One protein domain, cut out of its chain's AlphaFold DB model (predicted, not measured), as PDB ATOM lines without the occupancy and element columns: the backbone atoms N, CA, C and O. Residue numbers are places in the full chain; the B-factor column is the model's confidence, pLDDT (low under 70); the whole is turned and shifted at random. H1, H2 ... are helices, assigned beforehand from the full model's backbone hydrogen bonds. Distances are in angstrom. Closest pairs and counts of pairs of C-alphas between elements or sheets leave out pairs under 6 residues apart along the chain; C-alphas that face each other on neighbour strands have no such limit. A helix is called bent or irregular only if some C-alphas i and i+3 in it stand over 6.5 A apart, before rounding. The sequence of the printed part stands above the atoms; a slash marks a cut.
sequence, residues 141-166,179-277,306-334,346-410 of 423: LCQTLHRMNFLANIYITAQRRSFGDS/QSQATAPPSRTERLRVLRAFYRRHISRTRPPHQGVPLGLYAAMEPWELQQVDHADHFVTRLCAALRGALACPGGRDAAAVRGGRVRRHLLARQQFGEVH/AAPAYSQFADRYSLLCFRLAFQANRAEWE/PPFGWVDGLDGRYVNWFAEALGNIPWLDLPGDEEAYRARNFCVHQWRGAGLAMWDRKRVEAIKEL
ATOM      1  N   LEU A 141     183.404 138.070 192.845       69.44
ATOM      2  CA  LEU A 141     184.448 138.874 192.207       69.44
ATOM      3  C   LEU A 141     185.764 138.098 192.136       69.44
ATOM      4  O   LEU A 141     186.391 138.062 191.079       69.44
ATOM      5  N   CYS A 142     186.159 137.439 193.228       69.69
ATOM      6  CA  CYS A 142     187.351 136.593 193.250       69.69
ATOM      7  C   CYS A 142     187.221 135.445 192.244       69.69
ATOM      8  O   CYS A 142     188.148 135.185 191.478       69.69
ATOM      9  N   GLN A 143     186.047 134.809 192.185       76.94
ATOM     10  CA  GLN A 143     185.776 133.754 191.212       76.94
ATOM     11  C   GLN A 143     185.845 134.278 189.770       76.94
ATOM     12  O   GLN A 143     186.438 133.635 188.903       76.94
ATOM     13  N   THR A 144     185.281 135.457 189.508       78.75
ATOM     14  CA  THR A 144     185.318 136.097 188.188       78.75
ATOM     15  C   THR A 144     186.750 136.411 187.771       78.75
ATOM     16  O   THR A 144     187.169 136.022 186.683       78.75
ATOM     17  N   LEU A 145     187.533 137.047 188.645       77.94
ATOM     18  CA  LEU A 145     188.937 137.366 188.384       77.94
ATOM     19  C   LEU A 145     189.769 136.106 188.140       77.94
ATOM     20  O   LEU A 145     190.561 136.069 187.201       77.94
ATOM     21  N   HIS A 146     189.543 135.051 188.923       80.75
ATOM     22  CA  HIS A 146     190.209 133.769 188.727       80.75
ATOM     23  C   HIS A 146     189.884 133.163 187.353       80.75
ATOM     24  O   HIS A 146     190.794 132.775 186.620       80.75
ATOM     25  N   ARG A 147     188.604 133.156 186.955       85.00
ATOM     26  CA  ARG A 147     188.167 132.691 185.626       85.00
ATOM     27  C   ARG A 147     188.785 133.520 184.497       85.00
ATOM     28  O   ARG A 147     189.221 132.948 183.500       85.00
ATOM     29  N   MET A 148     188.856 134.843 184.645       87.50
ATOM     30  CA  MET A 148     189.463 135.712 183.630       87.50
ATOM     31  C   MET A 148     190.977 135.517 183.537       87.50
ATOM     32  O   MET A 148     191.505 135.436 182.432       87.50
ATOM     33  N   ASN A 149     191.672 135.362 184.665       86.19
ATOM     34  CA  ASN A 149     193.100 135.042 184.676       86.19
ATOM     35  C   ASN A 149     193.371 133.674 184.035       86.19
ATOM     36  O   ASN A 149     194.317 133.531 183.265       86.19
ATOM     37  N   PHE A 150     192.511 132.683 184.283       87.69
ATOM     38  CA  PHE A 150     192.582 131.393 183.603       87.69
ATOM     39  C   PHE A 150     192.439 131.544 182.081       87.69
ATOM     40  O   PHE A 150     193.306 131.075 181.345       87.69
ATOM     41  N   LEU A 151     191.421 132.264 181.595       90.31
ATOM     42  CA  LEU A 151     191.244 132.524 180.158       90.31
ATOM     43  C   LEU A 151     192.413 133.306 179.542       90.31
ATOM     44  O   LEU A 151     192.855 132.970 178.445       90.31
ATOM     45  N   ALA A 152     192.951 134.300 180.249       92.75
ATOM     46  CA  ALA A 152     194.122 135.050 179.809       92.75
ATOM     47  C   ALA A 152     195.363 134.149 179.680       92.75
ATOM     48  O   ALA A 152     196.088 134.233 178.689       92.75
ATOM     49  N   ASN A 153     195.585 133.236 180.630       91.81
ATOM     50  CA  ASN A 153     196.686 132.272 180.563       91.81
ATOM     51  C   ASN A 153     196.507 131.273 179.413       91.81
ATOM     52  O   ASN A 153     197.482 130.955 178.724       91.81
ATOM     53  N   ILE A 154     195.272 130.812 179.172       91.88
ATOM     54  CA  ILE A 154     194.932 129.976 178.012       91.88
ATOM     55  C   ILE A 154     195.265 130.726 176.719       91.88
ATOM     56  O   ILE A 154     195.957 130.179 175.860       91.88
ATOM     57  N   TYR A 155     194.829 131.982 176.604       94.50
ATOM     58  CA  TYR A 155     195.105 132.844 175.458       94.50
ATOM     59  C   TYR A 155     196.604 132.991 175.204       94.50
ATOM     60  O   TYR A 155     197.078 132.624 174.133       94.50
ATOM     61  N   ILE A 156     197.368 133.440 176.202       94.25
ATOM     62  CA  ILE A 156     198.822 133.636 176.094       94.25
ATOM     63  C   ILE A 156     199.514 132.337 175.677       94.25
ATOM     64  O   ILE A 156     200.356 132.331 174.781       94.25
ATOM     65  N   THR A 157     199.149 131.218 176.299       91.81
ATOM     66  CA  THR A 157     199.749 129.915 175.993       91.81
ATOM     67  C   THR A 157     199.407 129.460 174.575       91.81
ATOM     68  O   THR A 157     200.272 128.931 173.878       91.81
ATOM     69  N   ALA A 158     198.167 129.671 174.127       90.69
ATOM     70  CA  ALA A 158     197.754 129.359 172.763       90.69
ATOM     71  C   ALA A 158     198.523 130.202 171.733       90.69
ATOM     72  O   ALA A 158     198.994 129.643 170.747       90.69
ATOM     73  N   GLN A 159     198.713 131.497 172.006       91.81
ATOM     74  CA  GLN A 159     199.456 132.421 171.145       91.81
ATOM     75  C   GLN A 159     200.939 132.049 171.043       91.81
ATOM     76  O   GLN A 159     201.474 131.877 169.953       91.81
ATOM     77  N   ARG A 160     201.605 131.802 172.178       90.75
ATOM     78  CA  ARG A 160     203.014 131.370 172.184       90.75
ATOM     79  C   ARG A 160     203.219 130.076 171.397       90.75
ATOM     80  O   ARG A 160     204.175 129.957 170.641       90.75
ATOM     81  N   ARG A 161     202.302 129.116 171.538       87.00
ATOM     82  CA  ARG A 161     202.357 127.857 170.780       87.00
ATOM     83  C   ARG A 161     202.121 128.065 169.287       87.00
ATOM     84  O   ARG A 161     202.804 127.427 168.497       87.00
ATOM     85  N   SER A 162     201.211 128.961 168.889       86.12
ATOM     86  CA  SER A 162     200.993 129.235 167.464       86.12
ATOM     87  C   SER A 162     202.213 129.802 166.751       86.12
ATOM     88  O   SER A 162     202.312 129.607 165.546       86.12
ATOM     89  N   PHE A 163     203.122 130.458 167.474       85.00
ATOM     90  CA  PHE A 163     204.388 130.945 166.923       85.00
ATOM     91  C   PHE A 163     205.496 129.878 166.952       85.00
ATOM     92  O   PHE A 163     206.387 129.893 166.111       85.00
ATOM     93  N   GLY A 164     205.434 128.925 167.890       82.94
ATOM     94  CA  GLY A 164     206.400 127.824 167.992       82.94
ATOM     95  C   GLY A 164     206.233 126.738 166.923       82.94
ATOM     96  O   GLY A 164     207.222 126.217 166.422       82.94
ATOM     97  N   ASP A 165     204.991 126.416 166.546       78.94
ATOM     98  CA  ASP A 165     204.685 125.309 165.620       78.94
ATOM     99  C   ASP A 165     205.071 125.587 164.148       78.94
ATOM    100  O   ASP A 165     205.056 124.665 163.336       78.94
ATOM    101  N   SER A 166     205.407 126.828 163.780       69.69
ATOM    102  CA  SER A 166     205.701 127.207 162.387       69.69
ATOM    103  C   SER A 166     207.086 126.765 161.886       69.69
ATOM    104  O   SER A 166     207.344 126.861 160.694       69.69
ATOM    105  N   GLN A 179     212.013 134.026 166.459       84.50
ATOM    106  CA  GLN A 179     211.135 133.046 167.092       84.50
ATOM    107  C   GLN A 179     211.241 133.064 168.624       84.50
ATOM    108  O   GLN A 179     210.222 133.025 169.328       84.50
ATOM    109  N   SER A 180     212.462 133.149 169.159       86.62
ATOM    110  CA  SER A 180     212.696 133.254 170.603       86.62
ATOM    111  C   SER A 180     211.984 134.477 171.193       86.62
ATOM    112  O   SER A 180     211.311 134.387 172.223       86.62
ATOM    113  N   GLN A 181     212.018 135.609 170.484       87.88
ATOM    114  CA  GLN A 181     211.327 136.827 170.906       87.88
ATOM    115  C   GLN A 181     209.797 136.723 170.784       87.88
ATOM    116  O   GLN A 181     209.083 137.075 171.729       87.88
ATOM    117  N   ALA A 182     209.268 136.172 169.686       87.81
ATOM    118  CA  ALA A 182     207.827 135.981 169.493       87.81
ATOM    119  C   ALA A 182     207.220 135.025 170.539       87.81
ATOM    120  O   ALA A 182     206.079 135.197 170.984       87.81
ATOM    121  N   THR A 183     208.001 134.036 170.983       88.81
ATOM    122  CA  THR A 183     207.606 133.037 171.984       88.81
ATOM    123  C   THR A 183     208.020 133.394 173.414       88.81
ATOM    124  O   THR A 183     207.659 132.659 174.344       88.81
ATOM    125  N   ALA A 184     208.693 134.527 173.636       90.69
ATOM    126  CA  ALA A 184     209.055 134.999 174.969       90.69
ATOM    127  C   ALA A 184     207.803 135.164 175.856       90.69
ATOM    128  O   ALA A 184     206.719 135.452 175.334       90.69
ATOM    129  N   PRO A 185     207.893 135.006 177.189       93.31
ATOM    130  CA  PRO A 185     206.791 135.343 178.090       93.31
ATOM    131  C   PRO A 185     206.306 136.789 177.869       93.31
ATOM    132  O   PRO A 185     207.140 137.664 177.631       93.31
ATOM    133  N   PRO A 186     204.986 137.061 177.905       94.38
ATOM    134  CA  PRO A 186     204.473 138.417 177.735       94.38
ATOM    135  C   PRO A 186     204.966 139.346 178.839       94.38
ATOM    136  O   PRO A 186     205.109 138.931 179.993       94.38
ATOM    137  N   SER A 187     205.177 140.615 178.486       93.19
ATOM    138  CA  SER A 187     205.456 141.665 179.463       93.19
ATOM    139  C   SER A 187     204.289 141.786 180.456       93.19
ATOM    140  O   SER A 187     203.153 141.379 180.177       93.19
ATOM    141  N   ARG A 188     204.536 142.374 181.634       89.38
ATOM    142  CA  ARG A 188     203.465 142.652 182.610       89.38
ATOM    143  C   ARG A 188     202.337 143.471 181.972       89.38
ATOM    144  O   ARG A 188     201.165 143.171 182.188       89.38
ATOM    145  N   THR A 189     202.689 144.459 181.151       90.44
ATOM    146  CA  THR A 189     201.736 145.319 180.441       90.44
ATOM    147  C   THR A 189     200.920 144.533 179.416       90.44
ATOM    148  O   THR A 189     199.696 144.652 179.399       90.44
ATOM    149  N   GLU A 190     201.557 143.678 178.613       94.12
ATOM    150  CA  GLU A 190     200.874 142.794 177.657       94.12
ATOM    151  C   GLU A 190     199.882 141.861 178.366       94.12
ATOM    152  O   GLU A 190     198.715 141.769 177.983       94.12
ATOM    153  N   ARG A 191     200.312 141.216 179.458       93.06
ATOM    154  CA  ARG A 191     199.448 140.334 180.254       93.06
ATOM    155  C   ARG A 191     198.247 141.082 180.835       93.06
ATOM    156  O   ARG A 191     197.131 140.564 180.797       93.06
ATOM    157  N   LEU A 192     198.462 142.297 181.339       88.94
ATOM    158  CA  LEU A 192     197.400 143.165 181.848       88.94
ATOM    159  C   LEU A 192     196.381 143.539 180.767       88.94
ATOM    160  O   LEU A 192     195.185 143.541 181.054       88.94
ATOM    161  N   ARG A 193     196.817 143.824 179.533       92.44
ATOM    162  CA  ARG A 193     195.905 144.098 178.405       92.44
ATOM    163  C   ARG A 193     195.041 142.888 178.078       92.44
ATOM    164  O   ARG A 193     193.824 143.023 177.991       92.44
ATOM    165  N   VAL A 194     195.644 141.701 177.988       94.38
ATOM    166  CA  VAL A 194     194.898 140.454 177.761       94.38
ATOM    167  C   VAL A 194     193.860 140.255 178.868       94.38
ATOM    168  O   VAL A 194     192.685 140.028 178.584       94.38
ATOM    169  N   LEU A 195     194.253 140.400 180.136       90.69
ATOM    170  CA  LEU A 195     193.333 140.253 181.264       90.69
ATOM    171  C   LEU A 195     192.180 141.272 181.220       90.69
ATOM    172  O   LEU A 195     191.025 140.887 181.411       90.69
ATOM    173  N   ARG A 196     192.473 142.548 180.918       89.25
ATOM    174  CA  ARG A 196     191.466 143.609 180.715       89.25
ATOM    175  C   ARG A 196     190.478 143.245 179.626       89.25
ATOM    176  O   ARG A 196     189.278 143.373 179.840       89.25
ATOM    177  N   ALA A 197     190.974 142.759 178.495       92.38
ATOM    178  CA  ALA A 197     190.150 142.372 177.364       92.38
ATOM    179  C   ALA A 197     189.120 141.299 177.747       92.38
ATOM    180  O   ALA A 197     187.925 141.465 177.501       92.38
ATOM    181  N   PHE A 198     189.559 140.234 178.429       91.69
ATOM    182  CA  PHE A 198     188.661 139.178 178.911       91.69
ATOM    183  C   PHE A 198     187.682 139.675 179.970       91.69
ATOM    184  O   PHE A 198     186.508 139.305 179.936       91.69
ATOM    185  N   TYR A 199     188.139 140.526 180.888       87.50
ATOM    186  CA  TYR A 199     187.281 141.094 181.921       87.50
ATOM    187  C   TYR A 199     186.175 141.965 181.311       87.50
ATOM    188  O   TYR A 199     184.994 141.721 181.553       87.50
ATOM    189  N   ARG A 200     186.536 142.910 180.439       87.44
ATOM    190  CA  ARG A 200     185.595 143.792 179.729       87.44
ATOM    191  C   ARG A 200     184.614 143.004 178.864       87.44
ATOM    192  O   ARG A 200     183.419 143.286 178.890       87.44
ATOM    193  N   ARG A 201     185.088 141.951 178.194       89.00
ATOM    194  CA  ARG A 201     184.237 140.990 177.481       89.00
ATOM    195  C   ARG A 201     183.257 140.261 178.408       89.00
ATOM    196  O   ARG A 201     182.127 139.971 178.032       89.00
ATOM    197  N   HIS A 202     183.686 139.872 179.604       86.12
ATOM    198  CA  HIS A 202     182.792 139.208 180.548       86.12
ATOM    199  C   HIS A 202     181.668 140.149 180.979       86.12
ATOM    200  O   HIS A 202     180.499 139.775 180.896       86.12
ATOM    201  N   ILE A 203     182.023 141.383 181.339       81.50
ATOM    202  CA  ILE A 203     181.077 142.426 181.739       81.50
ATOM    203  C   ILE A 203     180.043 142.677 180.646       81.50
ATOM    204  O   ILE A 203     178.847 142.715 180.944       81.50
ATOM    205  N   SER A 204     180.488 142.811 179.393       80.00
ATOM    206  CA  SER A 204     179.572 143.053 178.283       80.00
ATOM    207  C   SER A 204     178.562 141.928 178.087       80.00
ATOM    208  O   SER A 204     177.407 142.196 177.779       80.00
ATOM    209  N   ARG A 205     178.963 140.672 178.314       78.75
ATOM    210  CA  ARG A 205     178.083 139.502 178.143       78.75
ATOM    211  C   ARG A 205     177.140 139.260 179.309       78.75
ATOM    212  O   ARG A 205     176.081 138.678 179.113       78.75
ATOM    213  N   THR A 206     177.529 139.641 180.521       74.56
ATOM    214  CA  THR A 206     176.689 139.437 181.710       74.56
ATOM    215  C   THR A 206     175.525 140.419 181.813       74.56
ATOM    216  O   THR A 206     174.695 140.270 182.705       74.56
ATOM    217  N   ARG A 207     175.449 141.425 180.932       68.56
ATOM    218  CA  ARG A 207     174.411 142.456 180.981       68.56
ATOM    219  C   ARG A 207     173.299 142.173 179.966       68.56
ATOM    220  O   ARG A 207     173.606 141.913 178.804       68.56
ATOM    221  N   PRO A 208     172.019 142.236 180.371       67.06
ATOM    222  CA  PRO A 208     170.910 142.076 179.445       67.06
ATOM    223  C   PRO A 208     170.916 143.220 178.411       67.06
ATOM    224  O   PRO A 208     171.121 144.380 178.780       67.06
ATOM    225  N   PRO A 209     170.674 142.926 177.123       60.12
ATOM    226  CA  PRO A 209     170.774 143.909 176.039       60.12
ATOM    227  C   PRO A 209     169.708 145.021 176.098       60.12
ATOM    228  O   PRO A 209     169.823 146.019 175.395       60.12
ATOM    229  N   HIS A 210     168.688 144.887 176.950       58.12
ATOM    230  CA  HIS A 210     167.469 145.702 176.907       58.12
ATOM    231  C   HIS A 210     167.494 146.994 177.747       58.12
ATOM    232  O   HIS A 210     166.480 147.680 177.802       58.12
ATOM    233  N   GLN A 211     168.602 147.349 178.409       58.12
ATOM    234  CA  GLN A 211     168.635 148.502 179.334       58.12
ATOM    235  C   GLN A 211     169.493 149.700 178.875       58.12
ATOM    236  O   GLN A 211     169.722 150.609 179.665       58.12
ATOM    237  N   GLY A 212     170.020 149.732 177.643       57.28
ATOM    238  CA  GLY A 212     170.815 150.871 177.125       57.28
ATOM    239  C   GLY A 212     172.198 151.085 177.780       57.28
ATOM    240  O   GLY A 212     173.089 151.689 177.190       57.28
ATOM    241  N   VAL A 213     172.432 150.490 178.951       55.94
ATOM    242  CA  VAL A 213     173.682 150.491 179.735       55.94
ATOM    243  C   VAL A 213     174.935 150.015 178.986       55.94
ATOM    244  O   VAL A 213     176.016 150.534 179.277       55.94
ATOM    245  N   PRO A 214     174.872 149.040 178.050       60.03
ATOM    246  CA  PRO A 214     176.069 148.609 177.329       60.03
ATOM    247  C   PRO A 214     176.726 149.751 176.546       60.03
ATOM    248  O   PRO A 214     177.950 149.791 176.451       60.03
ATOM    249  N   LEU A 215     175.936 150.709 176.050       64.88
ATOM    250  CA  LEU A 215     176.440 151.785 175.197       64.88
ATOM    251  C   LEU A 215     177.339 152.756 175.973       64.88
ATOM    252  O   LEU A 215     178.420 153.092 175.498       64.88
ATOM    253  N   GLY A 216     176.950 153.136 177.196       69.81
ATOM    254  CA  GLY A 216     177.753 154.030 178.038       69.81
ATOM    255  C   GLY A 216     179.087 153.413 178.470       69.81
ATOM    256  O   GLY A 216     180.095 154.107 178.559       69.81
ATOM    257  N   LEU A 217     179.122 152.090 178.680       72.56
ATOM    258  CA  LEU A 217     180.366 151.384 178.997       72.56
ATOM    259  C   LEU A 217     181.346 151.412 177.818       72.56
ATOM    260  O   LEU A 217     182.537 151.634 178.014       72.56
ATOM    261  N   TYR A 218     180.852 151.185 176.606       75.50
ATOM    262  CA  TYR A 218     181.689 151.186 175.410       75.50
ATOM    263  C   TYR A 218     182.117 152.587 174.992       75.50
ATOM    264  O   TYR A 218     183.254 152.760 174.574       75.50
ATOM    265  N   ALA A 219     181.261 153.589 175.200       75.12
ATOM    266  CA  ALA A 219     181.621 154.995 175.039       75.12
ATOM    267  C   ALA A 219     182.717 155.439 176.022       75.12
ATOM    268  O   ALA A 219     183.365 156.454 175.805       75.12
ATOM    269  N   ALA A 220     182.945 154.698 177.110       78.50
ATOM    270  CA  ALA A 220     184.041 154.974 178.027       78.50
ATOM    271  C   ALA A 220     185.371 154.321 177.615       78.50
ATOM    272  O   ALA A 220     186.384 154.652 178.229       78.50
ATOM    273  N   MET A 221     185.385 153.432 176.622       84.75
ATOM    274  CA  MET A 221     186.585 152.722 176.180       84.75
ATOM    275  C   MET A 221     187.225 153.404 174.977       84.75
ATOM    276  O   MET A 221     186.538 153.900 174.087       84.75
ATOM    277  N   GLU A 222     188.550 153.367 174.919       86.75
ATOM    278  CA  GLU A 222     189.281 153.803 173.732       86.75
ATOM    279  C   GLU A 222     189.103 152.790 172.575       86.75
ATOM    280  O   GLU A 222     188.954 151.588 172.814       86.75
ATOM    281  N   PRO A 223     189.195 153.204 171.298       88.19
ATOM    282  CA  PRO A 223     189.022 152.318 170.139       88.19
ATOM    283  C   PRO A 223     189.916 151.070 170.153       88.19
ATOM    284  O   PRO A 223     189.481 149.969 169.816       88.19
ATOM    285  N   TRP A 224     191.166 151.218 170.594       90.31
ATOM    286  CA  TRP A 224     192.100 150.098 170.718       90.31
ATOM    287  C   TRP A 224     191.716 149.141 171.856       90.31
ATOM    288  O   TRP A 224     191.983 147.944 171.771       90.31
ATOM    289  N   GLU A 225     191.053 149.628 172.909       90.56
ATOM    290  CA  GLU A 225     190.506 148.789 173.981       90.56
ATOM    291  C   GLU A 225     189.321 147.969 173.482       90.56
ATOM    292  O   GLU A 225     189.197 146.790 173.822       90.56
ATOM    293  N   LEU A 226     188.479 148.571 172.640       89.06
ATOM    294  CA  LEU A 226     187.380 147.873 171.979       89.06
ATOM    295  C   LEU A 226     187.891 146.737 171.104       89.06
ATOM    296  O   LEU A 226     187.369 145.622 171.158       89.06
ATOM    297  N   GLN A 227     188.973 146.981 170.368       89.81
ATOM    298  CA  GLN A 227     189.591 145.927 169.585       89.81
ATOM    299  C   GLN A 227     190.162 144.805 170.448       89.81
ATOM    300  O   GLN A 227     190.062 143.632 170.093       89.81
ATOM    301  N   GLN A 228     190.748 145.125 171.599       93.00
ATOM    302  CA  GLN A 228     191.204 144.087 172.519       93.00
ATOM    303  C   GLN A 228     190.038 143.192 172.960       93.00
ATOM    304  O   GLN A 228     190.170 141.965 172.970       93.00
ATOM    305  N   VAL A 229     188.876 143.778 173.264       91.56
ATOM    306  CA  VAL A 229     187.653 143.023 173.588       91.56
ATOM    307  C   VAL A 229     187.208 142.146 172.413       91.56
ATOM    308  O   VAL A 229     186.925 140.966 172.627       91.56
ATOM    309  N   ASP A 230     187.218 142.675 171.185       87.12
ATOM    310  CA  ASP A 230     186.941 141.919 169.952       87.12
ATOM    311  C   ASP A 230     187.896 140.720 169.790       87.12
ATOM    312  O   ASP A 230     187.459 139.598 169.542       87.12
ATOM    313  N   HIS A 231     189.196 140.905 170.039       90.81
ATOM    314  CA  HIS A 231     190.194 139.828 169.982       90.81
ATOM    315  C   HIS A 231     189.935 138.743 171.024       90.81
ATOM    316  O   HIS A 231     190.031 137.548 170.724       90.81
ATOM    317  N   ALA A 232     189.616 139.148 172.255       92.00
ATOM    318  CA  ALA A 232     189.270 138.213 173.313       92.00
ATOM    319  C   ALA A 232     187.999 137.430 172.953       92.00
ATOM    320  O   ALA A 232     187.949 136.219 173.175       92.00
ATOM    321  N   ASP A 233     186.986 138.077 172.367       88.31
ATOM    322  CA  ASP A 233     185.768 137.382 171.949       88.31
ATOM    323  C   ASP A 233     186.002 136.428 170.782       88.31
ATOM    324  O   ASP A 233     185.613 135.262 170.878       88.31
ATOM    325  N   HIS A 234     186.738 136.862 169.759       85.94
ATOM    326  CA  HIS A 234     187.151 136.010 168.651       85.94
ATOM    327  C   HIS A 234     187.876 134.752 169.154       85.94
ATOM    328  O   HIS A 234     187.558 133.631 168.748       85.94
ATOM    329  N   PHE A 235     188.806 134.914 170.100       90.38
ATOM    330  CA  PHE A 235     189.502 133.788 170.712       90.38
ATOM    331  C   PHE A 235     188.561 132.842 171.466       90.38
ATOM    332  O   PHE A 235     188.629 131.631 171.252       90.38
ATOM    333  N   VAL A 236     187.679 133.356 172.334       88.31
ATOM    334  CA  VAL A 236     186.739 132.503 173.086       88.31
ATOM    335  C   VAL A 236     185.801 131.766 172.141       88.31
ATOM    336  O   VAL A 236     185.541 130.585 172.349       88.31
ATOM    337  N   THR A 237     185.323 132.429 171.093       85.06
ATOM    338  CA  THR A 237     184.471 131.818 170.072       85.06
ATOM    339  C   THR A 237     185.184 130.648 169.396       85.06
ATOM    340  O   THR A 237     184.634 129.546 169.347       85.06
ATOM    341  N   ARG A 238     186.445 130.827 168.978       85.25
ATOM    342  CA  ARG A 238     187.262 129.741 168.408       85.25
ATOM    343  C   ARG A 238     187.540 128.622 169.405       85.25
ATOM    344  O   ARG A 238     187.464 127.450 169.039       85.25
ATOM    345  N   LEU A 239     187.835 128.965 170.658       86.31
ATOM    346  CA  LEU A 239     188.033 127.992 171.728       86.31
ATOM    347  C   LEU A 239     186.769 127.146 171.914       86.31
ATOM    348  O   LEU A 239     186.849 125.924 171.867       86.31
ATOM    349  N   CYS A 240     185.599 127.771 172.045       85.81
ATOM    350  CA  CYS A 240     184.317 127.082 172.170       85.81
ATOM    351  C   CYS A 240     184.008 126.192 170.958       85.81
ATOM    352  O   CYS A 240     183.590 125.050 171.147       85.81
ATOM    353  N   ALA A 241     184.232 126.678 169.734       82.31
ATOM    354  CA  ALA A 241     184.023 125.895 168.516       82.31
ATOM    355  C   ALA A 241     184.910 124.640 168.494       82.31
ATOM    356  O   ALA A 241     184.417 123.531 168.298       82.31
ATOM    357  N   ALA A 242     186.197 124.790 168.802       81.38
ATOM    358  CA  ALA A 242     187.127 123.671 168.837       81.38
ATOM    359  C   ALA A 242     186.854 122.694 169.996       81.38
ATOM    360  O   ALA A 242     186.990 121.484 169.817       81.38
ATOM    361  N   LEU A 243     186.414 123.182 171.163       82.00
ATOM    362  CA  LEU A 243     185.940 122.331 172.261       82.00
ATOM    363  C   LEU A 243     184.712 121.514 171.840       82.00
ATOM    364  O   LEU A 243     184.661 120.314 172.097       82.00
ATOM    365  N   ARG A 244     183.744 122.135 171.155       81.25
ATOM    366  CA  ARG A 244     182.563 121.438 170.623       81.25
ATOM    367  C   ARG A 244     182.941 120.388 169.584       81.25
ATOM    368  O   ARG A 244     182.446 119.271 169.673       81.25
ATOM    369  N   GLY A 245     183.838 120.714 168.654       81.81
ATOM    370  CA  GLY A 245     184.342 119.755 167.665       81.81
ATOM    371  C   GLY A 245     185.049 118.563 168.317       81.81
ATOM    372  O   GLY A 245     184.790 117.415 167.958       81.81
ATOM    373  N   ALA A 246     185.872 118.815 169.340       78.75
ATOM    374  CA  ALA A 246     186.541 117.761 170.101       78.75
ATOM    375  C   ALA A 246     185.551 116.846 170.847       78.75
ATOM    376  O   ALA A 246     185.759 115.636 170.892       78.75
ATOM    377  N   LEU A 247     184.470 117.405 171.400       80.06
ATOM    378  CA  LEU A 247     183.410 116.635 172.062       80.06
ATOM    379  C   LEU A 247     182.545 115.844 171.069       80.06
ATOM    380  O   LEU A 247     182.106 114.745 171.394       80.06
ATOM    381  N   ALA A 248     182.320 116.379 169.867       81.06
ATOM    382  CA  ALA A 248     181.539 115.727 168.817       81.06
ATOM    383  C   ALA A 248     182.275 114.547 168.153       81.06
ATOM    384  O   ALA A 248     181.630 113.686 167.561       81.06
ATOM    385  N   CYS A 249     183.605 114.469 168.281       75.56
ATOM    386  CA  CYS A 249     184.433 113.414 167.685       75.56
ATOM    387  C   CYS A 249     185.116 112.516 168.740       75.56
ATOM    388  O   CYS A 249     186.349 112.462 168.792       75.56
ATOM    389  N   PRO A 250     184.366 111.754 169.561       62.50
ATOM    390  CA  PRO A 250     184.925 110.966 170.666       62.50
ATOM    391  C   PRO A 250     185.814 109.773 170.244       62.50
ATOM    392  O   PRO A 250     186.351 109.082 171.109       62.50
ATOM    393  N   GLY A 251     186.016 109.532 168.938       68.19
ATOM    394  CA  GLY A 251     186.805 108.410 168.404       68.19
ATOM    395  C   GLY A 251     188.023 108.768 167.538       68.19
ATOM    396  O   GLY A 251     188.802 107.881 167.206       68.19
ATOM    397  N   GLY A 252     188.226 110.036 167.167       54.19
ATOM    398  CA  GLY A 252     189.260 110.427 166.199       54.19
ATOM    399  C   GLY A 252     190.585 110.813 166.853       54.19
ATOM    400  O   GLY A 252     190.904 112.001 166.924       54.19
ATOM    401  N   ARG A 253     191.380 109.840 167.325       55.25
ATOM    402  CA  ARG A 253     192.741 110.135 167.818       55.25
ATOM    403  C   ARG A 253     193.635 110.748 166.730       55.25
ATOM    404  O   ARG A 253     194.442 111.611 167.079       55.25
ATOM    405  N   ASP A 254     193.372 110.461 165.457       54.94
ATOM    406  CA  ASP A 254     194.275 110.842 164.363       54.94
ATOM    407  C   ASP A 254     193.756 112.013 163.509       54.94
ATOM    408  O   ASP A 254     194.529 112.878 163.108       54.94
ATOM    409  N   ALA A 255     192.437 112.167 163.338       46.12
ATOM    410  CA  ALA A 255     191.874 113.233 162.493       46.12
ATOM    411  C   ALA A 255     192.030 114.652 163.084       46.12
ATOM    412  O   ALA A 255     192.247 115.621 162.359       46.12
ATOM    413  N   ALA A 256     192.001 114.801 164.414       41.69
ATOM    414  CA  ALA A 256     192.184 116.108 165.055       41.69
ATOM    415  C   ALA A 256     193.664 116.534 165.195       41.69
ATOM    416  O   ALA A 256     193.937 117.596 165.758       41.69
ATOM    417  N   ALA A 257     194.620 115.724 164.720       44.56
ATOM    418  CA  ALA A 257     196.036 116.094 164.672       44.56
ATOM    419  C   ALA A 257     196.343 117.083 163.533       44.56
ATOM    420  O   ALA A 257     197.267 117.881 163.660       44.56
ATOM    421  N   VAL A 258     195.538 117.087 162.462       45.47
ATOM    422  CA  VAL A 258     195.902 117.772 161.211       45.47
ATOM    423  C   VAL A 258     195.415 119.228 161.149       45.47
ATOM    424  O   VAL A 258     196.068 120.039 160.502       45.47
ATOM    425  N   ARG A 259     194.315 119.620 161.820       46.38
ATOM    426  CA  ARG A 259     193.795 121.016 161.735       46.38
ATOM    427  C   ARG A 259     193.299 121.650 163.043       46.38
ATOM    428  O   ARG A 259     193.353 122.867 163.186       46.38
ATOM    429  N   GLY A 260     192.946 120.851 164.055       40.22
ATOM    430  CA  GLY A 260     192.545 121.316 165.399       40.22
ATOM    431  C   GLY A 260     193.662 121.316 166.458       40.22
ATOM    432  O   GLY A 260     193.392 121.514 167.648       40.22
ATOM    433  N   GLY A 261     194.916 121.074 166.053       45.62
ATOM    434  CA  GLY A 261     196.037 120.765 166.952       45.62
ATOM    435  C   GLY A 261     196.272 121.787 168.072       45.62
ATOM    436  O   GLY A 261     196.600 121.404 169.195       45.62
ATOM    437  N   ARG A 262     196.013 123.078 167.823       50.53
ATOM    438  CA  ARG A 262     196.279 124.163 168.789       50.53
ATOM    439  C   ARG A 262     195.340 124.149 170.000       50.53
ATOM    440  O   ARG A 262     195.797 124.361 171.123       50.53
ATOM    441  N   VAL A 263     194.055 123.839 169.806       43.69
ATOM    442  CA  VAL A 263     193.064 123.773 170.902       43.69
ATOM    443  C   VAL A 263     193.019 122.382 171.535       43.69
ATOM    444  O   VAL A 263     192.896 122.262 172.753       43.69
ATOM    445  N   ARG A 264     193.229 121.315 170.754       40.81
ATOM    446  CA  ARG A 264     193.329 119.948 171.288       40.81
ATOM    447  C   ARG A 264     194.534 119.771 172.219       40.81
ATOM    448  O   ARG A 264     194.392 119.181 173.284       40.81
ATOM    449  N   ARG A 265     195.698 120.355 171.902       50.88
ATOM    450  CA  ARG A 265     196.850 120.402 172.831       50.88
ATOM    451  C   ARG A 265     196.574 121.249 174.079       50.88
ATOM    452  O   ARG A 265     197.255 121.098 175.090       50.88
ATOM    453  N   HIS A 266     195.590 122.143 174.022       49.56
ATOM    454  CA  HIS A 266     195.125 122.930 175.161       49.56
ATOM    455  C   HIS A 266     194.198 122.120 176.074       49.56
ATOM    456  O   HIS A 266     194.303 122.189 177.294       49.56
ATOM    457  N   LEU A 267     193.344 121.285 175.480       44.38
ATOM    458  CA  LEU A 267     192.584 120.258 176.190       44.38
ATOM    459  C   LEU A 267     193.496 119.207 176.832       44.38
ATOM    460  O   LEU A 267     193.231 118.808 177.957       44.38
ATOM    461  N   LEU A 268     194.596 118.825 176.175       48.78
ATOM    462  CA  LEU A 268     195.625 117.968 176.775       48.78
ATOM    463  C   LEU A 268     196.369 118.675 177.915       48.78
ATOM    464  O   LEU A 268     196.614 118.052 178.935       48.78
ATOM    465  N   ALA A 269     196.649 119.979 177.809       49.47
ATOM    466  CA  ALA A 269     197.181 120.760 178.932       49.47
ATOM    467  C   ALA A 269     196.173 120.865 180.094       49.47
ATOM    468  O   ALA A 269     196.573 120.853 181.251       49.47
ATOM    469  N   ARG A 270     194.864 120.912 179.807       47.97
ATOM    470  CA  ARG A 270     193.790 120.820 180.812       47.97
ATOM    471  C   ARG A 270     193.683 119.417 181.414       47.97
ATOM    472  O   ARG A 270     193.380 119.307 182.594       47.97
ATOM    473  N   GLN A 271     193.938 118.372 180.631       47.41
ATOM    474  CA  GLN A 271     194.009 116.994 181.111       47.41
ATOM    475  C   GLN A 271     195.234 116.802 182.012       47.41
ATOM    476  O   GLN A 271     195.074 116.310 183.115       47.41
ATOM    477  N   GLN A 272     196.404 117.311 181.621       49.56
ATOM    478  CA  GLN A 272     197.621 117.333 182.442       49.56
ATOM    479  C   GLN A 272     197.445 118.182 183.707       49.56
ATOM    480  O   GLN A 272     197.870 117.782 184.781       49.56
ATOM    481  N   PHE A 273     196.765 119.330 183.619       45.38
ATOM    482  CA  PHE A 273     196.385 120.128 184.786       45.38
ATOM    483  C   PHE A 273     195.415 119.356 185.694       45.38
ATOM    484  O   PHE A 273     195.578 119.351 186.906       45.38
ATOM    485  N   GLY A 274     194.441 118.650 185.116       41.91
ATOM    486  CA  GLY A 274     193.533 117.761 185.842       41.91
ATOM    487  C   GLY A 274     194.233 116.553 186.470       41.91
ATOM    488  O   GLY A 274     193.841 116.146 187.551       41.91
ATOM    489  N   GLU A 275     195.284 116.022 185.844       50.34
ATOM    490  CA  GLU A 275     196.129 114.935 186.357       50.34
ATOM    491  C   GLU A 275     197.026 115.423 187.509       50.34
ATOM    492  O   GLU A 275     197.116 114.759 188.537       50.34
ATOM    493  N   VAL A 276     197.593 116.632 187.402       50.03
ATOM    494  CA  VAL A 276     198.338 117.316 188.480       50.03
ATOM    495  C   VAL A 276     197.428 117.687 189.662       50.03
ATOM    496  O   VAL A 276     197.884 117.761 190.801       50.03
ATOM    497  N   HIS A 277     196.129 117.878 189.413       43.62
ATOM    498  CA  HIS A 277     195.123 118.224 190.420       43.62
ATOM    499  C   HIS A 277     194.119 117.091 190.715       43.62
ATOM    500  O   HIS A 277     193.085 117.339 191.333       43.62
ATOM    501  N   ALA A 306     178.474 128.134 156.097       35.75
ATOM    502  CA  ALA A 306     177.260 128.282 156.918       35.75
ATOM    503  C   ALA A 306     177.582 128.632 158.379       35.75
ATOM    504  O   ALA A 306     176.721 128.514 159.262       35.75
ATOM    505  N   ALA A 307     178.792 129.145 158.653       36.66
ATOM    506  CA  ALA A 307     178.928 130.084 159.759       36.66
ATOM    507  C   ALA A 307     177.826 131.127 159.543       36.66
ATOM    508  O   ALA A 307     177.739 131.660 158.435       36.66
ATOM    509  N   PRO A 308     176.984 131.429 160.552       40.91
ATOM    510  CA  PRO A 308     176.199 132.654 160.540       40.91
ATOM    511  C   PRO A 308     177.120 133.735 159.986       40.91
ATOM    512  O   PRO A 308     178.217 133.891 160.538       40.91
ATOM    513  N   ALA A 309     176.742 134.358 158.858       45.59
ATOM    514  CA  ALA A 309     177.585 135.344 158.188       45.59
ATOM    515  C   ALA A 309     178.195 136.243 159.264       45.59
ATOM    516  O   ALA A 309     177.529 136.512 160.262       45.59
ATOM    517  N   TYR A 310     179.456 136.659 159.141       42.22
ATOM    518  CA  TYR A 310     180.114 137.467 160.175       42.22
ATOM    519  C   TYR A 310     179.207 138.599 160.714       42.22
ATOM    520  O   TYR A 310     179.273 138.904 161.898       42.22
ATOM    521  N   SER A 311     178.283 139.117 159.892       39.16
ATOM    522  CA  SER A 311     177.123 139.937 160.274       39.16
ATOM    523  C   SER A 311     176.209 139.347 161.367       39.16
ATOM    524  O   SER A 311     176.031 139.993 162.384       39.16
ATOM    525  N   GLN A 312     175.691 138.121 161.254       40.88
ATOM    526  CA  GLN A 312     174.907 137.448 162.301       40.88
ATOM    527  C   GLN A 312     175.709 137.223 163.594       40.88
ATOM    528  O   GLN A 312     175.145 137.266 164.686       40.88
ATOM    529  N   PHE A 313     177.025 136.996 163.503       41.66
ATOM    530  CA  PHE A 313     177.903 136.975 164.681       41.66
ATOM    531  C   PHE A 313     178.084 138.392 165.259       41.66
ATOM    532  O   PHE A 313     177.933 138.581 166.462       41.66
ATOM    533  N   ALA A 314     178.338 139.403 164.432       43.84
ATOM    534  CA  ALA A 314     178.474 140.802 164.833       43.84
ATOM    535  C   ALA A 314     177.190 141.364 165.475       43.84
ATOM    536  O   ALA A 314     177.265 142.080 166.479       43.84
ATOM    537  N   ASP A 315     176.025 140.962 164.966       42.91
ATOM    538  CA  ASP A 315     174.701 141.274 165.503       42.91
ATOM    539  C   ASP A 315     174.474 140.558 166.842       42.91
ATOM    540  O   ASP A 315     174.058 141.174 167.825       42.91
ATOM    541  N   ARG A 316     174.833 139.270 166.936       39.47
ATOM    542  CA  ARG A 316     174.679 138.458 168.157       39.47
ATOM    543  C   ARG A 316     175.659 138.833 169.273       39.47
ATOM    544  O   ARG A 316     175.349 138.620 170.443       39.47
ATOM    545  N   TYR A 317     176.823 139.386 168.933       44.00
ATOM    546  CA  TYR A 317     177.878 139.772 169.878       44.00
ATOM    547  C   TYR A 317     177.966 141.280 170.137       44.00
ATOM    548  O   TYR A 317     178.958 141.749 170.690       44.00
ATOM    549  N   SER A 318     176.904 142.040 169.835       50.84
ATOM    550  CA  SER A 318     176.816 143.471 170.164       50.84
ATOM    551  C   SER A 318     177.914 144.339 169.528       50.84
ATOM    552  O   SER A 318     178.115 145.465 169.977       50.84
ATOM    553  N   LEU A 319     178.570 143.897 168.444       50.62
ATOM    554  CA  LEU A 319     179.363 144.797 167.586       50.62
ATOM    555  C   LEU A 319     178.472 145.881 166.970       50.62
ATOM    556  O   LEU A 319     178.916 147.010 166.776       50.62
ATOM    557  N   LEU A 320     177.182 145.582 166.787       50.19
ATOM    558  CA  LEU A 320     176.166 146.581 166.470       50.19
ATOM    559  C   LEU A 320     175.981 147.606 167.603       50.19
ATOM    560  O   LEU A 320     175.934 148.800 167.338       50.19
ATOM    561  N   CYS A 321     175.953 147.182 168.871       45.59
ATOM    562  CA  CYS A 321     175.916 148.108 170.007       45.59
ATOM    563  C   CYS A 321     177.210 148.920 170.122       45.59
ATOM    564  O   CYS A 321     177.140 150.082 170.490       45.59
ATOM    565  N   PHE A 322     178.372 148.359 169.770       52.66
ATOM    566  CA  PHE A 322     179.616 149.129 169.660       52.66
ATOM    567  C   PHE A 322     179.513 150.208 168.579       52.66
ATOM    568  O   PHE A 322     179.811 151.370 168.846       52.66
ATOM    569  N   ARG A 323     179.012 149.853 167.389       56.66
ATOM    570  CA  ARG A 323     178.771 150.798 166.290       56.66
ATOM    571  C   ARG A 323     177.773 151.892 166.690       56.66
ATOM    572  O   ARG A 323     178.046 153.063 166.458       56.66
ATOM    573  N   LEU A 324     176.656 151.526 167.323       54.03
ATOM    574  CA  LEU A 324     175.591 152.450 167.737       54.03
ATOM    575  C   LEU A 324     176.000 153.341 168.923       54.03
ATOM    576  O   LEU A 324     175.751 154.542 168.885       54.03
ATOM    577  N   ALA A 325     176.667 152.790 169.946       56.12
ATOM    578  CA  ALA A 325     177.193 153.550 171.091       56.12
ATOM    579  C   ALA A 325     178.155 154.641 170.640       56.12
ATOM    580  O   ALA A 325     178.166 155.746 171.184       56.12
ATOM    581  N   PHE A 326     178.967 154.291 169.645       54.28
ATOM    582  CA  PHE A 326     179.971 155.162 169.087       54.28
ATOM    583  C   PHE A 326     179.353 156.233 168.178       54.28
ATOM    584  O   PHE A 326     179.633 157.417 168.346       54.28
ATOM    585  N   GLN A 327     178.445 155.850 167.271       60.66
ATOM    586  CA  GLN A 327     177.721 156.802 166.419       60.66
ATOM    587  C   GLN A 327     176.932 157.835 167.236       60.66
ATOM    588  O   GLN A 327     176.910 159.005 166.862       60.66
ATOM    589  N   ALA A 328     176.351 157.432 168.368       55.34
ATOM    590  CA  ALA A 328     175.610 158.324 169.258       55.34
ATOM    591  C   ALA A 328     176.494 159.346 170.003       55.34
ATOM    592  O   ALA A 328     175.994 160.397 170.386       55.34
ATOM    593  N   ASN A 329     177.793 159.071 170.191       53.06
ATOM    594  CA  ASN A 329     178.697 159.892 171.015       53.06
ATOM    595  C   ASN A 329     179.812 160.601 170.231       53.06
ATOM    596  O   ASN A 329     180.714 161.180 170.835       53.06
ATOM    597  N   ARG A 330     179.775 160.584 168.893       53.12
ATOM    598  CA  ARG A 330     180.863 161.101 168.042       53.12
ATOM    599  C   ARG A 330     181.256 162.555 168.362       53.12
ATOM    600  O   ARG A 330     182.443 162.852 168.439       53.12
ATOM    601  N   ALA A 331     180.280 163.433 168.602       52.28
ATOM    602  CA  ALA A 331     180.520 164.855 168.881       52.28
ATOM    603  C   ALA A 331     181.030 165.128 170.313       52.28
ATOM    604  O   ALA A 331     181.885 165.986 170.521       52.28
ATOM    605  N   GLU A 332     180.546 164.380 171.308       53.75
ATOM    606  CA  GLU A 332     180.958 164.528 172.714       53.75
ATOM    607  C   GLU A 332     182.347 163.910 172.976       53.75
ATOM    608  O   GLU A 332     183.110 164.345 173.848       53.75
ATOM    609  N   TRP A 333     182.718 162.922 172.159       54.47
ATOM    610  CA  TRP A 333     183.998 162.231 172.220       54.47
ATOM    611  C   TRP A 333     185.179 163.097 171.762       54.47
ATOM    612  O   TRP A 333     186.195 163.167 172.458       54.47
ATOM    613  N   GLU A 334     185.045 163.810 170.639       52.56
ATOM    614  CA  GLU A 334     186.088 164.721 170.136       52.56
ATOM    615  C   GLU A 334     186.415 165.828 171.153       52.56
ATOM    616  O   GLU A 334     187.585 166.160 171.356       52.56
ATOM    617  N   PRO A 346     198.176 153.335 173.317       91.06
ATOM    618  CA  PRO A 346     197.700 152.201 172.540       91.06
ATOM    619  C   PRO A 346     198.805 151.138 172.395       91.06
ATOM    620  O   PRO A 346     199.995 151.467 172.352       91.06
ATOM    621  N   PRO A 347     198.433 149.852 172.309       93.94
ATOM    622  CA  PRO A 347     199.375 148.768 172.055       93.94
ATOM    623  C   PRO A 347     200.059 148.977 170.701       93.94
ATOM    624  O   PRO A 347     199.419 149.395 169.735       93.94
ATOM    625  N   PHE A 348     201.350 148.652 170.606       95.94
ATOM    626  CA  PHE A 348     202.117 148.933 169.392       95.94
ATOM    627  C   PHE A 348     201.522 148.247 168.163       95.94
ATOM    628  O   PHE A 348     201.416 148.886 167.131       95.94
ATOM    629  N   GLY A 349     201.049 147.001 168.265       94.25
ATOM    630  CA  GLY A 349     200.489 146.302 167.098       94.25
ATOM    631  C   GLY A 349     199.191 146.912 166.555       94.25
ATOM    632  O   GLY A 349     198.835 146.658 165.407       94.25
ATOM    633  N   TRP A 350     198.502 147.738 167.350       94.12
ATOM    634  CA  TRP A 350     197.401 148.579 166.876       94.12
ATOM    635  C   TRP A 350     197.917 149.802 166.114       94.12
ATOM    636  O   TRP A 350     197.451 150.081 165.015       94.12
ATOM    637  N   VAL A 351     198.904 150.500 166.682       94.44
ATOM    638  CA  VAL A 351     199.543 151.678 166.070       94.44
ATOM    639  C   VAL A 351     200.227 151.306 164.754       94.44
ATOM    640  O   VAL A 351     200.028 151.981 163.753       94.44
ATOM    641  N   ASP A 352     200.989 150.214 164.751       95.00
ATOM    642  CA  ASP A 352     201.721 149.694 163.598       95.00
ATOM    643  C   ASP A 352     200.778 149.297 162.463       95.00
ATOM    644  O   ASP A 352     201.007 149.677 161.323       95.00
ATOM    645  N   GLY A 353     199.675 148.602 162.758       91.69
ATOM    646  CA  GLY A 353     198.715 148.222 161.720       91.69
ATOM    647  C   GLY A 353     198.050 149.421 161.035       91.69
ATOM    648  O   GLY A 353     197.719 149.338 159.856       91.69
ATOM    649  N   LEU A 354     197.884 150.531 161.757       91.25
ATOM    650  CA  LEU A 354     197.227 151.751 161.280       91.25
ATOM    651  C   LEU A 354     198.206 152.842 160.824       91.25
ATOM    652  O   LEU A 354     197.760 153.948 160.535       91.25
ATOM    653  N   ASP A 355     199.513 152.569 160.793       92.50
ATOM    654  CA  ASP A 355     200.552 153.563 160.477       92.50
ATOM    655  C   ASP A 355     200.456 154.831 161.346       92.50
ATOM    656  O   ASP A 355     200.429 155.966 160.880       92.50
ATOM    657  N   GLY A 356     200.255 154.644 162.652       90.38
ATOM    658  CA  GLY A 356     200.086 155.751 163.595       90.38
ATOM    659  C   GLY A 356     198.757 156.502 163.481       90.38
ATOM    660  O   GLY A 356     198.466 157.348 164.332       90.38
ATOM    661  N   ARG A 357     197.913 156.184 162.490       85.75
ATOM    662  CA  ARG A 357     196.612 156.829 162.329       85.75
ATOM    663  C   ARG A 357     195.691 156.414 163.458       85.75
ATOM    664  O   ARG A 357     195.514 155.239 163.781       85.75
ATOM    665  N   TYR A 358     195.062 157.414 164.050       83.94
ATOM    666  CA  TYR A 358     194.016 157.180 165.021       83.94
ATOM    667  C   TYR A 358     192.691 157.002 164.288       83.94
ATOM    668  O   TYR A 358     192.211 157.928 163.640       83.94
ATOM    669  N   VAL A 359     192.099 155.822 164.417       80.69
ATOM    670  CA  VAL A 359     190.764 155.514 163.898       80.69
ATOM    671  C   VAL A 359     189.818 155.337 165.067       80.69
ATOM    672  O   VAL A 359     190.203 154.796 166.109       80.69
ATOM    673  N   ASN A 360     188.579 155.790 164.912       70.69
ATOM    674  CA  ASN A 360     187.633 155.710 166.014       70.69
ATOM    675  C   ASN A 360     187.057 154.303 166.190       70.69
ATOM    676  O   ASN A 360     186.629 153.923 167.277       70.69
ATOM    677  N   TRP A 361     187.087 153.506 165.126       73.12
ATOM    678  CA  TRP A 361     186.777 152.090 165.167       73.12
ATOM    679  C   TRP A 361     187.635 151.338 164.151       73.12
ATOM    680  O   TRP A 361     187.872 151.808 163.044       73.12
ATOM    681  N   PHE A 362     188.078 150.129 164.497       73.31
ATOM    682  CA  PHE A 362     188.832 149.287 163.569       73.31
ATOM    683  C   PHE A 362     188.090 149.025 162.258       73.31
ATOM    684  O   PHE A 362     188.696 149.050 161.194       73.31
ATOM    685  N   ALA A 363     186.774 148.790 162.307       70.19
ATOM    686  CA  ALA A 363     186.030 148.541 161.076       70.19
ATOM    687  C   ALA A 363     185.819 149.814 160.250       70.19
ATOM    688  O   ALA A 363     185.622 149.710 159.048       70.19
ATOM    689  N   GLU A 364     185.900 150.999 160.862       69.75
ATOM    690  CA  GLU A 364     185.978 152.258 160.117       69.75
ATOM    691  C   GLU A 364     187.289 152.315 159.322       69.75
ATOM    692  O   GLU A 364     187.261 152.642 158.141       69.75
ATOM    693  N   ALA A 365     188.413 151.893 159.916       71.31
ATOM    694  CA  ALA A 365     189.675 151.750 159.187       71.31
ATOM    695  C   ALA A 365     189.556 150.761 158.026       71.31
ATOM    696  O   ALA A 365     190.060 151.040 156.952       71.31
ATOM    697  N   LEU A 366     188.856 149.639 158.227       68.44
ATOM    698  CA  LEU A 366     188.630 148.646 157.174       68.44
ATOM    699  C   LEU A 366     187.659 149.123 156.089       68.44
ATOM    700  O   LEU A 366     187.789 148.666 154.958       68.44
ATOM    701  N   GLY A 367     186.688 149.971 156.451       65.12
ATOM    702  CA  GLY A 367     185.574 150.425 155.617       65.12
ATOM    703  C   GLY A 367     185.845 151.707 154.825       65.12
ATOM    704  O   GLY A 367     185.335 151.850 153.724       65.12
ATOM    705  N   ASN A 368     186.672 152.616 155.345       62.59
ATOM    706  CA  ASN A 368     187.010 153.890 154.695       62.59
ATOM    707  C   ASN A 368     188.148 153.764 153.674       62.59
ATOM    708  O   ASN A 368     188.742 154.774 153.292       62.59
ATOM    709  N   ILE A 369     188.504 152.544 153.268       59.91
ATOM    710  CA  ILE A 369     189.621 152.368 152.355       59.91
ATOM    711  C   ILE A 369     189.125 152.500 150.908       59.91
ATOM    712  O   ILE A 369     188.242 151.728 150.526       59.91
ATOM    713  N   PRO A 370     189.666 153.442 150.105       56.78
ATOM    714  CA  PRO A 370     189.064 153.907 148.846       56.78
ATOM    715  C   PRO A 370     188.706 152.836 147.804       56.78
ATOM    716  O   PRO A 370     187.865 153.069 146.946       56.78
ATOM    717  N   TRP A 371     189.322 151.657 147.852       55.12
ATOM    718  CA  TRP A 371     189.058 150.557 146.917       55.12
ATOM    719  C   TRP A 371     187.818 149.713 147.254       55.12
ATOM    720  O   TRP A 371     187.479 148.820 146.488       55.12
ATOM    721  N   LEU A 372     187.128 149.955 148.378       52.31
ATOM    722  CA  LEU A 372     185.857 149.275 148.691       52.31
ATOM    723  C   LEU A 372     184.701 149.672 147.767       52.31
ATOM    724  O   LEU A 372     183.744 148.910 147.646       52.31
ATOM    725  N   ASP A 373     184.818 150.813 147.090       56.59
ATOM    726  CA  ASP A 373     183.833 151.286 146.117       56.59
ATOM    727  C   ASP A 373     184.128 150.810 144.688       56.59
ATOM    728  O   ASP A 373     183.438 151.220 143.758       56.59
ATOM    729  N   LEU A 374     185.131 149.944 144.480       58.75
ATOM    730  CA  LEU A 374     185.363 149.310 143.183       58.75
ATOM    731  C   LEU A 374     184.487 148.048 143.075       58.75
ATOM    732  O   LEU A 374     184.817 147.020 143.675       58.75
ATOM    733  N   PRO A 375     183.362 148.083 142.332       56.09
ATOM    734  CA  PRO A 375     182.552 146.894 142.110       56.09
ATOM    735  C   PRO A 375     183.376 145.859 141.334       56.09
ATOM    736  O   PRO A 375     183.674 146.059 140.160       56.09
ATOM    737  N   GLY A 376     183.737 144.750 141.986       66.44
ATOM    738  CA  GLY A 376     184.305 143.581 141.304       66.44
ATOM    739  C   GLY A 376     185.427 142.830 142.017       66.44
ATOM    740  O   GLY A 376     185.750 141.733 141.578       66.44
ATOM    741  N   ASP A 377     186.003 143.346 143.107       77.94
ATOM    742  CA  ASP A 377     187.190 142.716 143.708       77.94
ATOM    743  C   ASP A 377     186.869 141.836 144.933       77.94
ATOM    744  O   ASP A 377     187.235 142.112 146.083       77.94
ATOM    745  N   GLU A 378     186.127 140.750 144.693       81.88
ATOM    746  CA  GLU A 378     185.836 139.739 145.719       81.88
ATOM    747  C   GLU A 378     187.126 139.099 146.269       81.88
ATOM    748  O   GLU A 378     187.199 138.725 147.445       81.88
ATOM    749  N   GLU A 379     188.168 139.007 145.440       81.12
ATOM    750  CA  GLU A 379     189.468 138.458 145.813       81.12
ATOM    751  C   GLU A 379     190.190 139.355 146.826       81.12
ATOM    752  O   GLU A 379     190.588 138.862 147.886       81.12
ATOM    753  N   ALA A 380     190.261 140.671 146.599       78.00
ATOM    754  CA  ALA A 380     190.820 141.607 147.575       78.00
ATOM    755  C   ALA A 380     190.017 141.639 148.880       78.00
ATOM    756  O   ALA A 380     190.602 141.730 149.966       78.00
ATOM    757  N   TYR A 381     188.687 141.510 148.816       79.25
ATOM    758  CA  TYR A 381     187.863 141.385 150.019       79.25
ATOM    759  C   TYR A 381     188.215 140.122 150.823       79.25
ATOM    760  O   TYR A 381     188.384 140.187 152.049       79.25
ATOM    761  N   ARG A 382     188.366 138.968 150.160       81.19
ATOM    762  CA  ARG A 382     188.771 137.706 150.805       81.19
ATOM    763  C   ARG A 382     190.190 137.793 151.371       81.19
ATOM    764  O   ARG A 382     190.393 137.415 152.525       81.19
ATOM    765  N   ALA A 383     191.140 138.342 150.612       79.44
ATOM    766  CA  ALA A 383     192.521 138.545 151.048       79.44
ATOM    767  C   ALA A 383     192.597 139.459 152.282       79.44
ATOM    768  O   ALA A 383     193.258 139.119 153.264       79.44
ATOM    769  N   ARG A 384     191.838 140.564 152.310       77.00
ATOM    770  CA  ARG A 384     191.779 141.441 153.491       77.00
ATOM    771  C   ARG A 384     191.191 140.734 154.700       77.00
ATOM    772  O   ARG A 384     191.762 140.821 155.785       77.00
ATOM    773  N   ASN A 385     190.063 140.042 154.542       80.75
ATOM    774  CA  ASN A 385     189.468 139.300 155.653       80.75
ATOM    775  C   ASN A 385     190.434 138.248 156.191       80.75
ATOM    776  O   ASN A 385     190.565 138.105 157.406       80.75
ATOM    777  N   PHE A 386     191.160 137.570 155.304       83.94
ATOM    778  CA  PHE A 386     192.226 136.659 155.690       83.94
ATOM    779  C   PHE A 386     193.307 137.370 156.519       83.94
ATOM    780  O   PHE A 386     193.617 136.907 157.618       83.94
ATOM    781  N   CYS A 387     193.809 138.530 156.085       84.19
ATOM    782  CA  CYS A 387     194.789 139.309 156.847       84.19
ATOM    783  C   CYS A 387     194.246 139.772 158.211       84.19
ATOM    784  O   CYS A 387     194.915 139.611 159.231       84.19
ATOM    785  N   VAL A 388     193.003 140.259 158.279       84.69
ATOM    786  CA  VAL A 388     192.340 140.633 159.543       84.69
ATOM    787  C   VAL A 388     192.199 139.428 160.471       84.69
ATOM    788  O   VAL A 388     192.443 139.537 161.676       84.69
ATOM    789  N   HIS A 389     191.844 138.261 159.935       84.69
ATOM    790  CA  HIS A 389     191.775 137.020 160.700       84.69
ATOM    791  C   HIS A 389     193.140 136.583 161.225       84.69
ATOM    792  O   HIS A 389     193.222 136.152 162.375       84.69
ATOM    793  N   GLN A 390     194.198 136.721 160.431       88.06
ATOM    794  CA  GLN A 390     195.562 136.423 160.857       88.06
ATOM    795  C   GLN A 390     196.041 137.407 161.924       88.06
ATOM    796  O   GLN A 390     196.570 136.986 162.949       88.06
ATOM    797  N   TRP A 391     195.755 138.698 161.767       89.81
ATOM    798  CA  TRP A 391     196.108 139.729 162.739       89.81
ATOM    799  C   TRP A 391     195.385 139.552 164.084       89.81
ATOM    800  O   TRP A 391     196.011 139.584 165.151       89.81
ATOM    801  N   ARG A 392     194.075 139.267 164.048       88.62
ATOM    802  CA  ARG A 392     193.284 138.862 165.226       88.62
ATOM    803  C   ARG A 392     193.816 137.570 165.831       88.62
ATOM    804  O   ARG A 392     193.969 137.459 167.048       88.62
ATOM    805  N   GLY A 393     194.105 136.601 164.967       87.12
ATOM    806  CA  GLY A 393     194.619 135.284 165.303       87.12
ATOM    807  C   GLY A 393     195.966 135.337 166.012       87.12
ATOM    808  O   GLY A 393     196.141 134.578 166.958       87.12
ATOM    809  N   ALA A 394     196.848 136.252 165.614       90.94
ATOM    810  CA  ALA A 394     198.144 136.524 166.231       90.94
ATOM    811  C   ALA A 394     198.046 137.442 167.460       90.94
ATOM    812  O   ALA A 394     199.017 137.616 168.192       90.94
ATOM    813  N   GLY A 395     196.882 138.050 167.709       92.12
ATOM    814  CA  GLY A 395     196.666 138.888 168.881       92.12
ATOM    815  C   GLY A 395     197.388 140.230 168.843       92.12
ATOM    816  O   GLY A 395     197.632 140.793 169.902       92.12
ATOM    817  N   LEU A 396     197.721 140.761 167.663       93.06
ATOM    818  CA  LEU A 396     198.609 141.923 167.520       93.06
ATOM    819  C   LEU A 396     198.131 143.182 168.279       93.06
ATOM    820  O   LEU A 396     198.958 143.915 168.815       93.06
ATOM    821  N   ALA A 397     196.821 143.368 168.478       92.31
ATOM    822  CA  ALA A 397     196.264 144.420 169.346       92.31
ATOM    823  C   ALA A 397     196.586 144.271 170.854       92.31
ATOM    824  O   ALA A 397     196.169 145.100 171.659       92.31
ATOM    825  N   MET A 398     197.278 143.213 171.277       95.06
ATOM    826  CA  MET A 398     197.656 142.975 172.676       95.06
ATOM    827  C   MET A 398     199.129 143.285 172.952       95.06
ATOM    828  O   MET A 398     199.514 143.473 174.110       95.06
ATOM    829  N   TRP A 399     199.953 143.335 171.907       96.31
ATOM    830  CA  TRP A 399     201.397 143.172 172.022       96.31
ATOM    831  C   TRP A 399     202.175 144.484 171.926       96.31
ATOM    832  O   TRP A 399     201.757 145.450 171.281       96.31
ATOM    833  N   ASP A 400     203.313 144.503 172.614       96.19
ATOM    834  CA  ASP A 400     204.294 145.581 172.573       96.19
ATOM    835  C   ASP A 400     205.200 145.456 171.347       96.19
ATOM    836  O   ASP A 400     205.285 144.409 170.704       96.19
ATOM    837  N   ARG A 401     205.924 146.542 171.058       96.00
ATOM    838  CA  ARG A 401     206.765 146.700 169.867       96.00
ATOM    839  C   ARG A 401     207.668 145.507 169.579       96.00
ATOM    840  O   ARG A 401     207.516 144.882 168.538       96.00
ATOM    841  N   LYS A 402     208.514 145.139 170.546       95.88
ATOM    842  CA  LYS A 402     209.477 144.036 170.401       95.88
ATOM    843  C   LYS A 402     208.811 142.727 169.973       95.88
ATOM    844  O   LYS A 402     209.332 142.007 169.135       95.88
ATOM    845  N   ARG A 403     207.646 142.415 170.549       95.19
ATOM    846  CA  ARG A 403     206.910 141.189 170.229       95.19
ATOM    847  C   ARG A 403     206.236 141.284 168.866       95.19
ATOM    848  O   ARG A 403     206.241 140.303 168.140       95.19
ATOM    849  N   VAL A 404     205.644 142.429 168.529       95.88
ATOM    850  CA  VAL A 404     205.006 142.646 167.222       95.88
ATOM    851  C   VAL A 404     206.023 142.522 166.097       95.88
ATOM    852  O   VAL A 404     205.768 141.781 165.158       95.88
ATOM    853  N   GLU A 405     207.172 143.185 166.220       95.44
ATOM    854  CA  GLU A 405     208.270 143.096 165.252       95.44
ATOM    855  C   GLU A 405     208.714 141.634 165.094       95.44
ATOM    856  O   GLU A 405     208.650 141.096 163.996       95.44
ATOM    857  N   ALA A 406     208.984 140.930 166.197       94.00
ATOM    858  CA  ALA A 406     209.340 139.510 166.162       94.00
ATOM    859  C   ALA A 406     208.256 138.593 165.555       94.00
ATOM    860  O   ALA A 406     208.574 137.597 164.912       94.00
ATOM    861  N   ILE A 407     206.972 138.898 165.768       93.38
ATOM    862  CA  ILE A 407     205.850 138.146 165.188       93.38
ATOM    863  C   ILE A 407     205.756 138.383 163.673       93.38
ATOM    864  O   ILE A 407     205.438 137.443 162.947       93.38
ATOM    865  N   LYS A 408     206.011 139.608 163.197       93.75
ATOM    866  CA  LYS A 408     205.982 139.959 161.767       93.75
ATOM    867  C   LYS A 408     207.092 139.251 160.990       93.75
ATOM    868  O   LYS A 408     206.879 138.901 159.842       93.75
ATOM    869  N   GLU A 409     208.212 138.928 161.631       92.19
ATOM    870  CA  GLU A 409     209.276 138.124 161.014       92.19
ATOM    871  C   GLU A 409     208.890 136.654 160.759       92.19
ATOM    872  O   GLU A 409     209.632 135.936 160.091       92.19
ATOM    873  N   LEU A 410     207.742 136.176 161.257       89.44
ATOM    874  CA  LEU A 410     207.271 134.810 161.011       89.44
ATOM    875  C   LEU A 410     206.583 134.709 159.642       89.44
ATOM    876  O   LEU A 410     205.729 135.529 159.316       89.44
TER     877      LEU A 410
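Overview. This is residues 141 to 166, 179 to 277, 306 to 334 and 346 to 410 of the 423 residues of an uncharacterized protein of Valsa malicola (UniProt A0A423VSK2). The long helix H5 runs through the middle, with H3 crossing it on one side and H12 meeting it end-on from the other side with residues 392 to 393; H1 crosses H3, and H6 packs by its first turns alone on H1, with residues 262 to 266, and on H5, with residues 263 to 267. Near H5's first residues H4 and H8 pack together, while H2, H13 and H9 make a small chain of short helices off to one side, tied to H1 through H2. Residues 247 to 255, 271 to 277 and 373 to 379 stick out. The printed part has 219 residues with thirteen named helices, H1 to H13 in order along the chain, and no named strand: an all-helix domain whose helix packing is mostly crossed. It is compact, with a radius of gyration of the C-alphas of 18.4 A, and spans 55 by 44 by 38 A.

Along the chain. Find C-alpha 141 at (184.448, 138.874, 192.207); from there H1 runs 38.4 A through residues 141 to 166. H1 is neither bent nor irregular, but only just: C-alphas 163 and 166 are 6.0 A apart. After a cut come H2, residues 179 to 183, H3, residues 188 to 206, 27.0 A long, and H4, residues 213 to 219. Look next for C-alpha 223 at (189.022, 152.318, 170.139), where H5 begins; it runs 37.4 A through residues 223 to 248. H6 holds residues 261 to 276, over 21.9 A. Beyond the second cut are H7, residues 310 to 316, and H8, residues 319 to 334, 21.2 A long. H8 is irregular, with C-alphas 328 and 331 8.2 A apart and a kink of 54 degrees near residue 328. After the third cut read H9, residues 348 to 353, H10, residues 362 to 367, H11, residues 370 to 373, and H12, residues 378 to 394, 24.1 A long. H11 is neither bent nor irregular, but only just: C-alphas 370 and 373 are 6.5 A apart. H13, residues 401 to 408, ends with C-alpha 408 at (205.982, 139.959, 161.767).

Arrangement. Start at the hub, H5, which touches four helices. It touches H3, about perpendicular at 73 degrees; the closest C-alphas, of Ala 197 and Val 229, are 4.6 A apart. It touches H12 at 89 degrees, about perpendicular, closest at the C-alphas of His 231 and Arg 392, 5.8 A. It touches H6 at 77 degrees, about perpendicular, closest at Ala 242 and Val 263, C-alphas 6.3 A apart. H5 and H10 only just touch, with 3 pairs of C-alphas within 8 A; the closest are those of Gln 227 and Phe 362, 6.9 A. H1 touches H3 with residues 145 to 156 alone, at a steep tilt of 58 degrees, opposite ways; the closest C-alphas, of Ala 152 and Leu 195, are 5.5 A apart. H1 also touches H6, closest at the C-alphas of Ala 158 and Arg 262, 6.7 A, and H2, closest at those of Arg 160 and Thr 183, 4.9 A. H13 touches H2, with the closest C-alphas, of Ala 182 and Ala 406, 5.1 A apart, and H9, with those of Phe 348 and Arg 401 5.2 A apart. H4 touches H8 at a steep tilt of 55 degrees, closest at the C-alphas of Leu 215 and Ala 325, 4.5 A. H7 is close to H8 but not clearly touching, and H11 and H12 are near each other. H3 and H12 are apart. Every O i to N i+4 pair is within hydrogen-bond range in H2, H3, H5, H7, H9, H10, H12 and H13; H1 has 21 of 22, H4 2 of 3, H6 11 of 12 and H8 9 of 12, and H11 is too short for such a pair.

Size, cuts and confidence. The two C-alphas farthest apart, of His 277 and Pro 375, are 57.6 A apart. The gaps between C-alphas across the cuts are 9.3 A from 166 to 179, 39.3 A from 277 to 306 and 17.2 A from 334 to 346. The link from H5 to H6 is long, with 12 residues. The mean pLDDT of the printed part is 74.1, and 82 residues are under 70, among them 250 to 277 and 306 to 334.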